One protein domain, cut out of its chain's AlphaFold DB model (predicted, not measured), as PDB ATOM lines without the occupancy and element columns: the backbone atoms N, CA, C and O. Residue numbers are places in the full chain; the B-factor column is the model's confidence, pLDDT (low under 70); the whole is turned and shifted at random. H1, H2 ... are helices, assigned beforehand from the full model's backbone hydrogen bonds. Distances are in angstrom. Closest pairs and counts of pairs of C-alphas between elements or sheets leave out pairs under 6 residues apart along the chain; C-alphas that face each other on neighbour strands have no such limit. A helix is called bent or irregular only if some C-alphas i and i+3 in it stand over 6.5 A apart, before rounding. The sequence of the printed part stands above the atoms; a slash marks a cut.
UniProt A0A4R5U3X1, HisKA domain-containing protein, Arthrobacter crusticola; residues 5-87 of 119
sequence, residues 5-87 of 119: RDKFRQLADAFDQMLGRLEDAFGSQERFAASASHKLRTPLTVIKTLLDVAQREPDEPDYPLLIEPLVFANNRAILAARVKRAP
ATOM      1  N   ARG A   5      36.352   6.031  58.604       74.62
ATOM      2  CA  ARG A   5      35.123   6.847  58.656       74.62
ATOM      3  C   ARG A   5      34.000   6.314  57.762       74.62
ATOM      4  O   ARG A   5      32.844   6.406  58.145       74.62
ATOM      5  N   ASP A   6      34.338   5.753  56.605       75.88
ATOM      6  CA  ASP A   6      33.367   5.251  55.628       75.88
ATOM      7  C   ASP A   6      32.718   3.943  56.114       75.88
ATOM      8  O   ASP A   6      31.517   3.731  55.975       75.88
ATOM      9  N   LYS A   7      33.498   3.103  56.808       71.56
ATOM     10  CA  LYS A   7      32.997   1.880  57.454       71.56
ATOM     11  C   LYS A   7      32.094   2.174  58.652       71.56
ATOM     12  O   LYS A   7      31.067   1.522  58.814       71.56
ATOM     13  N   PHE A   8      32.447   3.166  59.472       76.19
ATOM     14  CA  PHE A   8      31.571   3.619  60.557       76.19
ATOM     15  C   PHE A   8      30.277   4.233  60.028       76.19
ATOM     16  O   PHE A   8      29.223   4.010  60.618       76.19
ATOM     17  N   ARG A   9      30.341   4.946  58.898       80.00
ATOM     18  CA  ARG A   9      29.155   5.490  58.240       80.00
ATOM     19  C   ARG A   9      28.219   4.389  57.743       80.00
ATOM     20  O   ARG A   9      27.049   4.429  58.079       80.00
ATOM     21  N   GLN A  10      28.737   3.358  57.071       77.12
ATOM     22  CA  GLN A  10      27.916   2.210  56.656       77.12
ATOM     23  C   GLN A  10      27.244   1.488  57.827       77.12
ATOM     24  O   GLN A  10      26.106   1.043  57.702       77.12
ATOM     25  N   LEU A  11      27.938   1.355  58.962       84.31
ATOM     26  CA  LEU A  11      27.348   0.741  60.148       84.31
ATOM     27  C   LEU A  11      26.225   1.613  60.720       84.31
ATOM     28  O   LEU A  11      25.151   1.091  61.002       84.31
ATOM     29  N   ALA A  12      26.456   2.922  60.850       85.00
ATOM     30  CA  ALA A  12      25.437   3.871  61.291       85.00
ATOM     31  C   ALA A  12      24.203   3.836  60.372       85.00
ATOM     32  O   ALA A  12      23.097   3.639  60.861       85.00
ATOM     33  N   ASP A  13      24.404   3.864  59.050       84.62
ATOM     34  CA  ASP A  13      23.319   3.795  58.064       84.62
ATOM     35  C   ASP A  13      22.509   2.484  58.179       84.62
ATOM     36  O   ASP A  13      21.295   2.469  57.961       84.62
ATOM     37  N   ALA A  14      23.158   1.363  58.517       83.12
ATOM     38  CA  ALA A  14      22.486   0.081  58.741       83.12
ATOM     39  C   ALA A  14      21.695   0.050  60.064       83.12
ATOM     40  O   ALA A  14      20.601  -0.520  60.112       83.12
ATOM     41  N   PHE A  15      22.221   0.672  61.126       78.06
ATOM     42  CA  PHE A  15      21.517   0.820  62.403       78.06
ATOM     43  C   PHE A  15      20.298   1.733  62.279       78.06
ATOM     44  O   PHE A  15      19.229   1.360  62.759       78.06
ATOM     45  N   ASP A  16      20.426   2.862  61.585       84.88
ATOM     46  CA  ASP A  16      19.322   3.799  61.353       84.88
ATOM     47  C   ASP A  16      18.183   3.127  60.571       84.88
ATOM     48  O   ASP A  16      17.013   3.258  60.924       84.88
ATOM     49  N   GLN A  17      18.514   2.308  59.566       86.31
ATOM     50  CA  GLN A  17      17.520   1.505  58.846       86.31
ATOM     51  C   GLN A  17      16.831   0.469  59.743       86.31
ATOM     52  O   GLN A  17      15.622   0.265  59.637       86.31
ATOM     53  N   MET A  18      17.573  -0.212  60.622       87.31
ATOM     54  CA  MET A  18      16.979  -1.146  61.582       87.31
ATOM     55  C   MET A  18      16.067  -0.420  62.582       87.31
ATOM     56  O   MET A  18      14.989  -0.932  62.888       87.31
ATOM     57  N   LEU A  19      16.472   0.761  63.061       83.94
ATOM     58  CA  LEU A  19      15.696   1.568  64.001       83.94
ATOM     59  C   LEU A  19      14.409   2.092  63.357       83.94
ATOM     60  O   LEU A  19      13.338   1.886  63.924       83.94
ATOM     61  N   GLY A  20      14.480   2.628  62.135       79.25
ATOM     62  CA  GLY A  20      13.292   3.061  61.391       79.25
ATOM     63  C   GLY A  20      12.285   1.925  61.176       79.25
ATOM     64  O   GLY A  20      11.082   2.102  61.347       79.25
ATOM     65  N   ARG A  21      12.763   0.698  60.920       79.88
ATOM     66  CA  ARG A  21      11.891  -0.487  60.815       79.88
ATOM     67  C   ARG A  21      11.207  -0.851  62.134       79.88
ATOM     68  O   ARG A  21      10.074  -1.334  62.113       79.88
ATOM     69  N   LEU A  22      11.889  -0.677  63.268       81.31
ATOM     70  CA  LEU A  22      11.297  -0.899  64.590       81.31
ATOM     71  C   LEU A  22      10.251   0.173  64.905       81.31
ATOM     72  O   LEU A  22       9.159  -0.171  65.354       81.31
ATOM     73  N   GLU A  23      10.544   1.439  64.616       76.00
ATOM     74  CA  GLU A  23       9.606   2.557  64.779       76.00
ATOM     75  C   GLU A  23       8.333   2.355  63.947       76.00
ATOM     76  O   GLU A  23       7.223   2.459  64.477       76.00
ATOM     77  N   ASP A  24       8.472   1.950  62.683       78.12
ATOM     78  CA  ASP A  24       7.338   1.633  61.808       78.12
ATOM     79  C   ASP A  24       6.498   0.463  62.339       78.12
ATOM     80  O   ASP A  24       5.256   0.497  62.305       78.12
ATOM     81  N   ALA A  25       7.158  -0.582  62.848       75.00
ATOM     82  CA  ALA A  25       6.489  -1.745  63.420       75.00
ATOM     83  C   ALA A  25       5.713  -1.378  64.696       75.00
ATOM     84  O   ALA A  25       4.535  -1.734  64.820       75.00
ATOM     85  N   PHE A  26       6.323  -0.616  65.607       79.31
ATOM     86  CA  PHE A  26       5.670  -0.158  66.833       79.31
ATOM     87  C   PHE A  26       4.522   0.813  66.543       79.31
ATOM     88  O   PHE A  26       3.411   0.600  67.030       79.31
ATOM     89  N   GLY A  27       4.723   1.800  65.666       79.38
ATOM     90  CA  GLY A  27       3.670   2.741  65.277       79.38
ATOM     91  C   GLY A  27       2.492   2.061  64.565       79.38
ATOM     92  O   GLY A  27       1.340   2.498  64.665       79.38
ATOM     93  N   SER A  28       2.738   0.960  63.850       77.06
ATOM     94  CA  SER A  28       1.673   0.133  63.267       77.06
ATOM     95  C   SER A  28       0.909  -0.655  64.334       77.06
ATOM     96  O   SER A  28      -0.323  -0.727  64.276       77.06
ATOM     97  N   GLN A  29       1.604  -1.193  65.338       79.38
ATOM     98  CA  GLN A  29       0.992  -1.920  66.450       79.38
ATOM     99  C   GLN A  29       0.150  -1.012  67.358       79.38
ATOM    100  O   GLN A  29      -0.956  -1.400  67.740       79.38
ATOM    101  N   GLU A  30       0.604   0.212  67.639       82.44
ATOM    102  CA  GLU A  30      -0.161   1.202  68.408       82.44
ATOM    103  C   GLU A  30      -1.453   1.609  67.698       82.44
ATOM    104  O   GLU A  30      -2.539   1.517  68.276       82.44
ATOM    105  N   ARG A  31      -1.373   1.993  66.416       83.38
ATOM    106  CA  ARG A  31      -2.561   2.344  65.612       83.38
ATOM    107  C   ARG A  31      -3.537   1.177  65.519       83.38
ATOM    108  O   ARG A  31      -4.759   1.353  65.588       83.38
ATOM    109  N   PHE A  32      -3.005  -0.033  65.400       80.69
ATOM    110  CA  PHE A  32      -3.799  -1.242  65.409       80.69
ATOM    111  C   PHE A  32      -4.512  -1.457  66.755       80.69
ATOM    112  O   PHE A  32      -5.727  -1.697  66.764       80.69
ATOM    113  N   ALA A  33      -3.803  -1.336  67.878       82.62
ATOM    114  CA  ALA A  33      -4.373  -1.450  69.217       82.62
ATOM    115  C   ALA A  33      -5.435  -0.367  69.469       82.62
ATOM    116  O   ALA A  33      -6.550  -0.685  69.878       82.62
ATOM    117  N   ALA A  34      -5.164   0.889  69.109       85.62
ATOM    118  CA  ALA A  34      -6.121   1.990  69.224       85.62
ATOM    119  C   ALA A  34      -7.409   1.721  68.424       85.62
ATOM    120  O   ALA A  34      -8.519   1.787  68.959       85.62
ATOM    121  N   SER A  35      -7.274   1.294  67.163       84.12
ATOM    122  CA  SER A  35      -8.417   0.883  66.338       84.12
ATOM    123  C   SER A  35      -9.166  -0.328  66.929       84.12
ATOM    124  O   SER A  35     -10.366  -0.485  66.706       84.12
ATOM    125  N   ALA A  36      -8.484  -1.197  67.691       85.31
ATOM    126  CA  ALA A  36      -9.084  -2.348  68.389       85.31
ATOM    127  C   ALA A  36     -10.007  -1.907  69.487       85.31
ATOM    128  O   ALA A  36     -11.198  -2.217  69.462       85.31
ATOM    129  N   SER A  37      -9.438  -1.127  70.387       88.69
ATOM    130  CA  SER A  37     -10.134  -0.571  71.524       88.69
ATOM    131  C   SER A  37     -11.352   0.216  71.060       88.69
ATOM    132  O   SER A  37     -12.431   0.040  71.613       88.69
ATOM    133  N   HIS A  38     -11.243   1.005  69.986       93.06
ATOM    134  CA  HIS A  38     -12.390   1.726  69.428       93.06
ATOM    135  C   HIS A  38     -13.481   0.803  68.877       93.06
ATOM    136  O   HIS A  38     -14.646   0.965  69.236       93.06
ATOM    137  N   LYS A  39     -13.128  -0.196  68.056       91.56
ATOM    138  CA  LYS A  39     -14.117  -1.122  67.476       91.56
ATOM    139  C   LYS A  39     -14.799  -2.008  68.521       91.56
ATOM    140  O   LYS A  39     -15.938  -2.401  68.297       91.56
ATOM    141  N   LEU A  40     -14.130  -2.312  69.634       93.62
ATOM    142  CA  LEU A  40     -14.706  -3.058  70.758       93.62
ATOM    143  C   LEU A  40     -15.533  -2.167  71.691       93.62
ATOM    144  O   LEU A  40     -16.551  -2.611  72.215       93.62
ATOM    145  N   ARG A  41     -15.145  -0.901  71.874       93.19
ATOM    146  CA  ARG A  41     -15.850   0.032  72.760       93.19
ATOM    147  C   ARG A  41     -17.313   0.214  72.363       93.19
ATOM    148  O   ARG A  41     -18.165   0.232  73.244       93.19
ATOM    149  N   THR A  42     -17.617   0.311  71.069       95.19
ATOM    150  CA  THR A  42     -18.998   0.469  70.587       95.19
ATOM    151  C   THR A  42     -19.912  -0.694  71.001       95.19
ATOM    152  O   THR A  42     -20.868  -0.434  71.730       95.19
ATOM    153  N   PRO A  43     -19.654  -1.964  70.619       95.00
ATOM    154  CA  PRO A  43     -20.515  -3.075  71.023       95.00
ATOM    155  C   PRO A  43     -20.541  -3.289  72.543       95.00
ATOM    156  O   PRO A  43     -21.602  -3.588  73.078       95.00
ATOM    157  N   LEU A  44     -19.431  -3.068  73.259       95.25
ATOM    158  CA  LEU A  44     -19.418  -3.166  74.726       95.25
ATOM    159  C   LEU A  44     -20.282  -2.094  75.401       95.25
ATOM    160  O   LEU A  44     -20.924  -2.374  76.408       95.25
ATOM    161  N   THR A  45     -20.329  -0.883  74.839       96.25
ATOM    162  CA  THR A  45     -21.217   0.181  75.334       96.25
ATOM    163  C   THR A  45     -22.678  -0.218  75.157       96.25
ATOM    164  O   THR A  45     -23.460  -0.058  76.084       96.25
ATOM    165  N   VAL A  46     -23.036  -0.798  74.006       95.44
ATOM    166  CA  VAL A  46     -24.400  -1.293  73.752       95.44
ATOM    167  C   VAL A  46     -24.774  -2.409  74.728       95.44
ATOM    168  O   VAL A  46     -25.830  -2.333  75.347       95.44
ATOM    169  N   ILE A  47     -23.899  -3.403  74.916       95.62
ATOM    170  CA  ILE A  47     -24.118  -4.484  75.892       95.62
ATOM    171  C   ILE A  47     -24.345  -3.896  77.285       95.62
ATOM    172  O   ILE A  47     -25.302  -4.279  77.950       95.62
ATOM    173  N   LYS A  48     -23.516  -2.935  77.709       94.50
ATOM    174  CA  LYS A  48     -23.684  -2.270  79.003       94.50
ATOM    175  C   LYS A  48     -25.052  -1.599  79.129       94.50
ATOM    176  O   LYS A  48     -25.730  -1.835  80.118       94.50
ATOM    177  N   THR A  49     -25.484  -0.836  78.127       94.81
ATOM    178  CA  THR A  49     -26.806  -0.191  78.145       94.81
ATOM    179  C   THR A  49     -27.937  -1.210  78.282       94.81
ATOM    180  O   THR A  49     -28.865  -0.988  79.052       94.81
ATOM    181  N   LEU A  50     -27.860  -2.341  77.574       91.00
ATOM    182  CA  LEU A  50     -28.877  -3.395  77.652       91.00
ATOM    183  C   LEU A  50     -28.891  -4.066  79.031       91.00
ATOM    184  O   LEU A  50     -29.956  -4.311  79.587       91.00
ATOM    185  N   LEU A  51     -27.719  -4.300  79.626       92.69
ATOM    186  CA  LEU A  51     -27.616  -4.807  80.996       92.69
ATOM    187  C   LEU A  51     -28.129  -3.800  82.035       92.69
ATOM    188  O   LEU A  51     -28.690  -4.211  83.048       92.69
ATOM    189  N   ASP A  52     -27.950  -2.498  81.806       91.62
ATOM    190  CA  ASP A  52     -28.488  -1.446  82.675       91.62
ATOM    191  C   ASP A  52     -30.026  -1.391  82.595       91.62
ATOM    192  O   ASP A  52     -30.679  -1.157  83.609       91.62
ATOM    193  N   VAL A  53     -30.615  -1.639  81.417       89.69
ATOM    194  CA  VAL A  53     -32.076  -1.775  81.250       89.69
ATOM    195  C   VAL A  53     -32.585  -3.017  81.980       89.69
ATOM    196  O   VAL A  53     -33.486  -2.904  82.805       89.69
ATOM    197  N   ALA A  54     -31.952  -4.173  81.767       88.94
ATOM    198  CA  ALA A  54     -32.329  -5.423  82.430       88.94
ATOM    199  C   ALA A  54     -32.272  -5.334  83.968       88.94
ATOM    200  O   ALA A  54     -33.081  -5.944  84.657       88.94
ATOM    201  N   GLN A  55     -31.328  -4.562  84.518       90.12
ATOM    202  CA  GLN A  55     -31.207  -4.349  85.965       90.12
ATOM    203  C   GLN A  55     -32.285  -3.431  86.554       90.12
ATOM    204  O   GLN A  55     -32.520  -3.490  87.759       90.12
ATOM    205  N   ARG A  56     -32.911  -2.560  85.753       89.94
ATOM    206  CA  ARG A  56     -33.962  -1.640  86.232       89.94
ATOM    207  C   ARG A  56     -35.314  -2.324  86.395       89.94
ATOM    208  O   ARG A  56     -36.086  -1.903  87.248       89.94
ATOM    209  N   GLU A  57     -35.570  -3.363  85.609       88.69
ATOM    210  CA  GLU A  57     -36.833  -4.111  85.591       88.69
ATOM    211  C   GLU A  57     -36.558  -5.607  85.846       88.69
ATOM    212  O   GLU A  57     -36.749  -6.438  84.961       88.69
ATOM    213  N   PRO A  58     -36.052  -5.975  87.041       82.75
ATOM    214  CA  PRO A  58     -35.592  -7.337  87.313       82.75
ATOM    215  C   PRO A  58     -36.733  -8.360  87.411       82.75
ATOM    216  O   PRO A  58     -36.510  -9.537  87.138       82.75
ATOM    217  N   ASP A  59     -37.933  -7.917  87.793       91.19
ATOM    218  CA  ASP A  59     -39.093  -8.787  88.018       91.19
ATOM    219  C   ASP A  59     -39.925  -9.019  86.744       91.19
ATOM    220  O   ASP A  59     -40.629 -10.021  86.640       91.19
ATOM    221  N   GLU A  60     -39.816  -8.124  85.757       89.62
ATOM    222  CA  GLU A  60     -40.528  -8.212  84.475       89.62
ATOM    223  C   GLU A  60     -39.649  -7.725  83.302       89.62
ATOM    224  O   GLU A  60     -39.953  -6.728  82.653       89.62
ATOM    225  N   PRO A  61     -38.517  -8.394  83.021       83.12
ATOM    226  CA  PRO A  61     -37.615  -7.964  81.960       83.12
ATOM    227  C   PRO A  61     -38.219  -8.175  80.561       83.12
ATOM    228  O   PRO A  61     -38.649  -9.277  80.208       83.12
ATOM    229  N   ASP A  62     -38.146  -7.144  79.714       90.25
ATOM    230  CA  ASP A  62     -38.501  -7.228  78.290       90.25
ATOM    231  C   ASP A  62     -37.428  -8.008  77.505       90.25
ATOM    232  O   ASP A  62     -36.501  -7.461  76.898       90.25
ATOM    233  N   TYR A  63     -37.520  -9.339  77.555       89.38
ATOM    234  CA  TYR A  63     -36.585 -10.226  76.866       89.38
ATOM    235  C   TYR A  63     -36.484  -9.971  75.356       89.38
ATOM    236  O   TYR A  63     -35.356  -9.978  74.858       89.38
ATOM    237  N   PRO A  64     -37.576  -9.736  74.603       90.75
ATOM    238  CA  PRO A  64     -37.476  -9.342  73.198       90.75
ATOM    239  C   PRO A  64     -36.574  -8.121  72.964       90.75
ATOM    240  O   PRO A  64     -35.719  -8.167  72.077       90.75
ATOM    241  N   LEU A  65     -36.691  -7.072  73.788       88.19
ATOM    242  CA  LEU A  65     -35.837  -5.879  73.686       88.19
ATOM    243  C   LEU A  65     -34.387  -6.110  74.136       88.19
ATOM    244  O   LEU A  65     -33.499  -5.344  73.761       88.19
ATOM    245  N   LEU A  66     -34.119  -7.148  74.928       92.06
ATOM    246  CA  LEU A  66     -32.788  -7.420  75.472       92.06
ATOM    247  C   LEU A  66     -32.004  -8.446  74.651       92.06
ATOM    248  O   LEU A  66     -30.832  -8.224  74.341       92.06
ATOM    249  N   ILE A  67     -32.627  -9.569  74.296       93.56
ATOM    250  CA  ILE A  67     -31.938 -10.749  73.760       93.56
ATOM    251  C   ILE A  67     -31.397 -10.500  72.353       93.56
ATOM    252  O   ILE A  67     -30.208 -10.731  72.115       93.56
ATOM    253  N   GLU A  68     -32.226 -10.022  71.422       93.81
ATOM    254  CA  GLU A  68     -31.781  -9.798  70.042       93.81
ATOM    255  C   GLU A  68     -30.658  -8.741  69.979       93.81
ATOM    256  O   GLU A  68     -29.597  -9.028  69.403       93.81
ATOM    257  N   PRO A  69     -30.778  -7.578  70.651       93.31
ATOM    258  CA  PRO A  69     -29.701  -6.593  70.666       93.31
ATOM    259  C   PRO A  69     -28.430  -7.073  71.386       93.31
ATOM    260  O   PRO A  69     -27.325  -6.773  70.920       93.31
ATOM    261  N   LEU A  70     -28.547  -7.851  72.473       95.00
ATOM    262  CA  LEU A  70     -27.389  -8.425  73.178       95.00
ATOM    263  C   LEU A  70     -26.622  -9.398  72.283       95.00
ATOM    264  O   LEU A  70     -25.396  -9.303  72.175       95.00
ATOM    265  N   VAL A  71     -27.330 -10.309  71.611       95.75
ATOM    266  CA  VAL A  71     -26.723 -11.278  70.687       95.75
ATOM    267  C   VAL A  71     -26.032 -10.551  69.535       95.75
ATOM    268  O   VAL A  71     -24.883 -10.867  69.205       95.75
ATOM    269  N   PHE A  72     -26.678  -9.539  68.954       95.38
ATOM    270  CA  PHE A  72     -26.090  -8.736  67.883       95.38
ATOM    271  C   PHE A  72     -24.803  -8.025  68.326       95.38
ATOM    272  O   PHE A  72     -23.767  -8.121  67.655       95.38
ATOM    273  N   ALA A  73     -24.841  -7.334  69.468       93.25
ATOM    274  CA  ALA A  73     -23.691  -6.603  69.988       93.25
ATOM    275  C   ALA A  73     -22.537  -7.546  70.372       93.25
ATOM    276  O   ALA A  73     -21.377  -7.260  70.056       93.25
ATOM    277  N   ASN A  74     -22.841  -8.706  70.959       94.94
ATOM    278  CA  ASN A  74     -21.851  -9.736  71.272       94.94
ATOM    279  C   ASN A  74     -21.180 -10.289  70.004       94.94
ATOM    280  O   ASN A  74     -19.951 -10.340  69.913       94.94
ATOM    281  N   ASN A  75     -21.966 -10.618  68.977       95.62
ATOM    282  CA  ASN A  75     -21.432 -11.091  67.698       95.62
ATOM    283  C   ASN A  75     -20.535 -10.035  67.031       95.62
ATOM    284  O   ASN A  75     -19.453 -10.360  66.536       95.62
ATOM    285  N   ARG A  76     -20.921  -8.753  67.083       92.31
ATOM    286  CA  ARG A  76     -20.075  -7.629  66.640       92.31
ATOM    287  C   ARG A  76     -18.754  -7.557  67.409       92.31
ATOM    288  O   ARG A  76     -17.716  -7.353  66.776       92.31
ATOM    289  N   ALA A  77     -18.770  -7.738  68.730       89.69
ATOM    290  CA  ALA A  77     -17.557  -7.752  69.549       89.69
ATOM    291  C   ALA A  77     -16.625  -8.923  69.178       89.69
ATOM    292  O   ALA A  77     -15.430  -8.710  68.962       89.69
ATOM    293  N   ILE A  78     -17.169 -10.134  69.004       89.94
ATOM    294  CA  ILE A  78     -16.410 -11.324  68.577       89.94
ATOM    295  C   ILE A  78     -15.768 -11.103  67.202       89.94
ATOM    296  O   ILE A  78     -14.586 -11.397  67.004       89.94
ATOM    297  N   LEU A  79     -16.522 -10.559  66.244       88.81
ATOM    298  CA  LEU A  79     -16.003 -10.252  64.910       88.81
ATOM    299  C   LEU A  79     -14.893  -9.197  64.964       88.81
ATOM    300  O   LEU A  79     -13.854  -9.367  64.323       88.81
ATOM    301  N   ALA A  80     -15.072  -8.141  65.763       85.38
ATOM    302  CA  ALA A  80     -14.054  -7.112  65.959       85.38
ATOM    303  C   ALA A  80     -12.760  -7.678  66.573       85.38
ATOM    304  O   ALA A  80     -11.672  -7.253  66.180       85.38
ATOM    305  N   ALA A  81     -12.866  -8.660  67.474       81.56
ATOM    306  CA  ALA A  81     -11.719  -9.365  68.044       81.56
ATOM    307  C   ALA A  81     -11.028 -10.300  67.030       81.56
ATOM    308  O   ALA A  81      -9.801 -10.376  66.996       81.56
ATOM    309  N   ARG A  82     -11.787 -10.980  66.159       75.06
ATOM    310  CA  ARG A  82     -11.247 -11.927  65.161       75.06
ATOM    311  C   ARG A  82     -10.534 -11.262  63.989       75.06
ATOM    312  O   ARG A  82      -9.461 -11.709  63.596       75.06
ATOM    313  N   VAL A  83     -11.089 -10.171  63.455       67.75
ATOM    314  CA  VAL A  83     -10.481  -9.399  62.346       67.75
ATOM    315  C   VAL A  83      -9.131  -8.788  62.753       67.75
ATOM    316  O   VAL A  83      -8.338  -8.349  61.926       67.75
ATOM    317  N   LYS A  84      -8.834  -8.806  64.050       63.00
ATOM    318  CA  LYS A  84      -7.619  -8.289  64.659       63.00
ATOM    319  C   LYS A  84      -6.472  -9.299  64.749       63.00
ATOM    320  O   LYS A  84      -5.459  -9.067  65.394       63.00
ATOM    321  N   ARG A  85      -6.552 -10.373  63.976       62.62
ATOM    322  CA  ARG A  85      -5.385 -11.173  63.619       62.62
ATOM    323  C   ARG A  85      -4.935 -10.793  62.205       62.62
ATOM    324  O   ARG A  85      -5.279 -11.475  61.250       62.62
ATOM    325  N   ALA A  86      -4.222  -9.676  62.060       56.03
ATOM    326  CA  ALA A  86      -3.532  -9.334  60.810       56.03
ATOM    327  C   ALA A  86      -2.073  -9.831  60.879       56.03
ATOM    328  O   ALA A  86      -1.507  -9.861  61.974       56.03
ATOM    329  N   PRO A  87      -1.497 -10.293  59.753       48.34
ATOM    330  CA  PRO A  87      -0.289 -11.110  59.730       48.34
ATOM    331  C   PRO A  87       0.907 -10.377  60.331       48.34
ATOM    332  O   PRO A  87       1.105  -9.182  60.127       48.34
TER     333      PRO A  87
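What this domain is: This is residues 5 to 87 of the 119 residues of the protein "HisKA domain-containing protein" of Arthrobacter crusticola (UniProt A0A4R5U3X1). A long helical hairpin makes a rod: the very long helix H1 makes the length, and the shorter H2 folds back side by side with its later part. Residues 5 to 31 of H1 stick out with nothing beside them. The printed part has 83 residues with two named helices, H1 then H2, and no named strand; the class is all helix. It is extended, with a radius of gyration of the C-alphas of 23.2 A, and spans 81 by 21 by 11 A.

Where its parts are: H1 is residues 5 to 56, 74.9 A from C-alpha 5 at (35.123, 6.847, 58.656) to C-alpha 56, with a kink of 26 degrees near residue 43. H2 is residues 63 to 82, 28.0 A long, ending at C-alpha 82 (-11.247, -11.927, 65.161); it is irregular, but only just, with C-alphas 65 and 68 6.7 A apart.

How they stand to each other: H1 touches H2 with residues 36 to 54 alone; the closest C-alphas, of Pro 43 and Ala 73, are 4.9 A apart. This helical hairpin has a shallow tilt of 8 degrees, opposite ways. O i to N i+4 pairs are within hydrogen-bond range in 46 of 48 cases in H1 and 14 of 16 in H2.

The domain as a whole: The C-alphas of Arg 5 and Glu 60 are the two farthest apart, 81.3 A. The printed part has no cut, and the link from H1 to H2 is short. Residues 83 to 87 have pLDDT under 70.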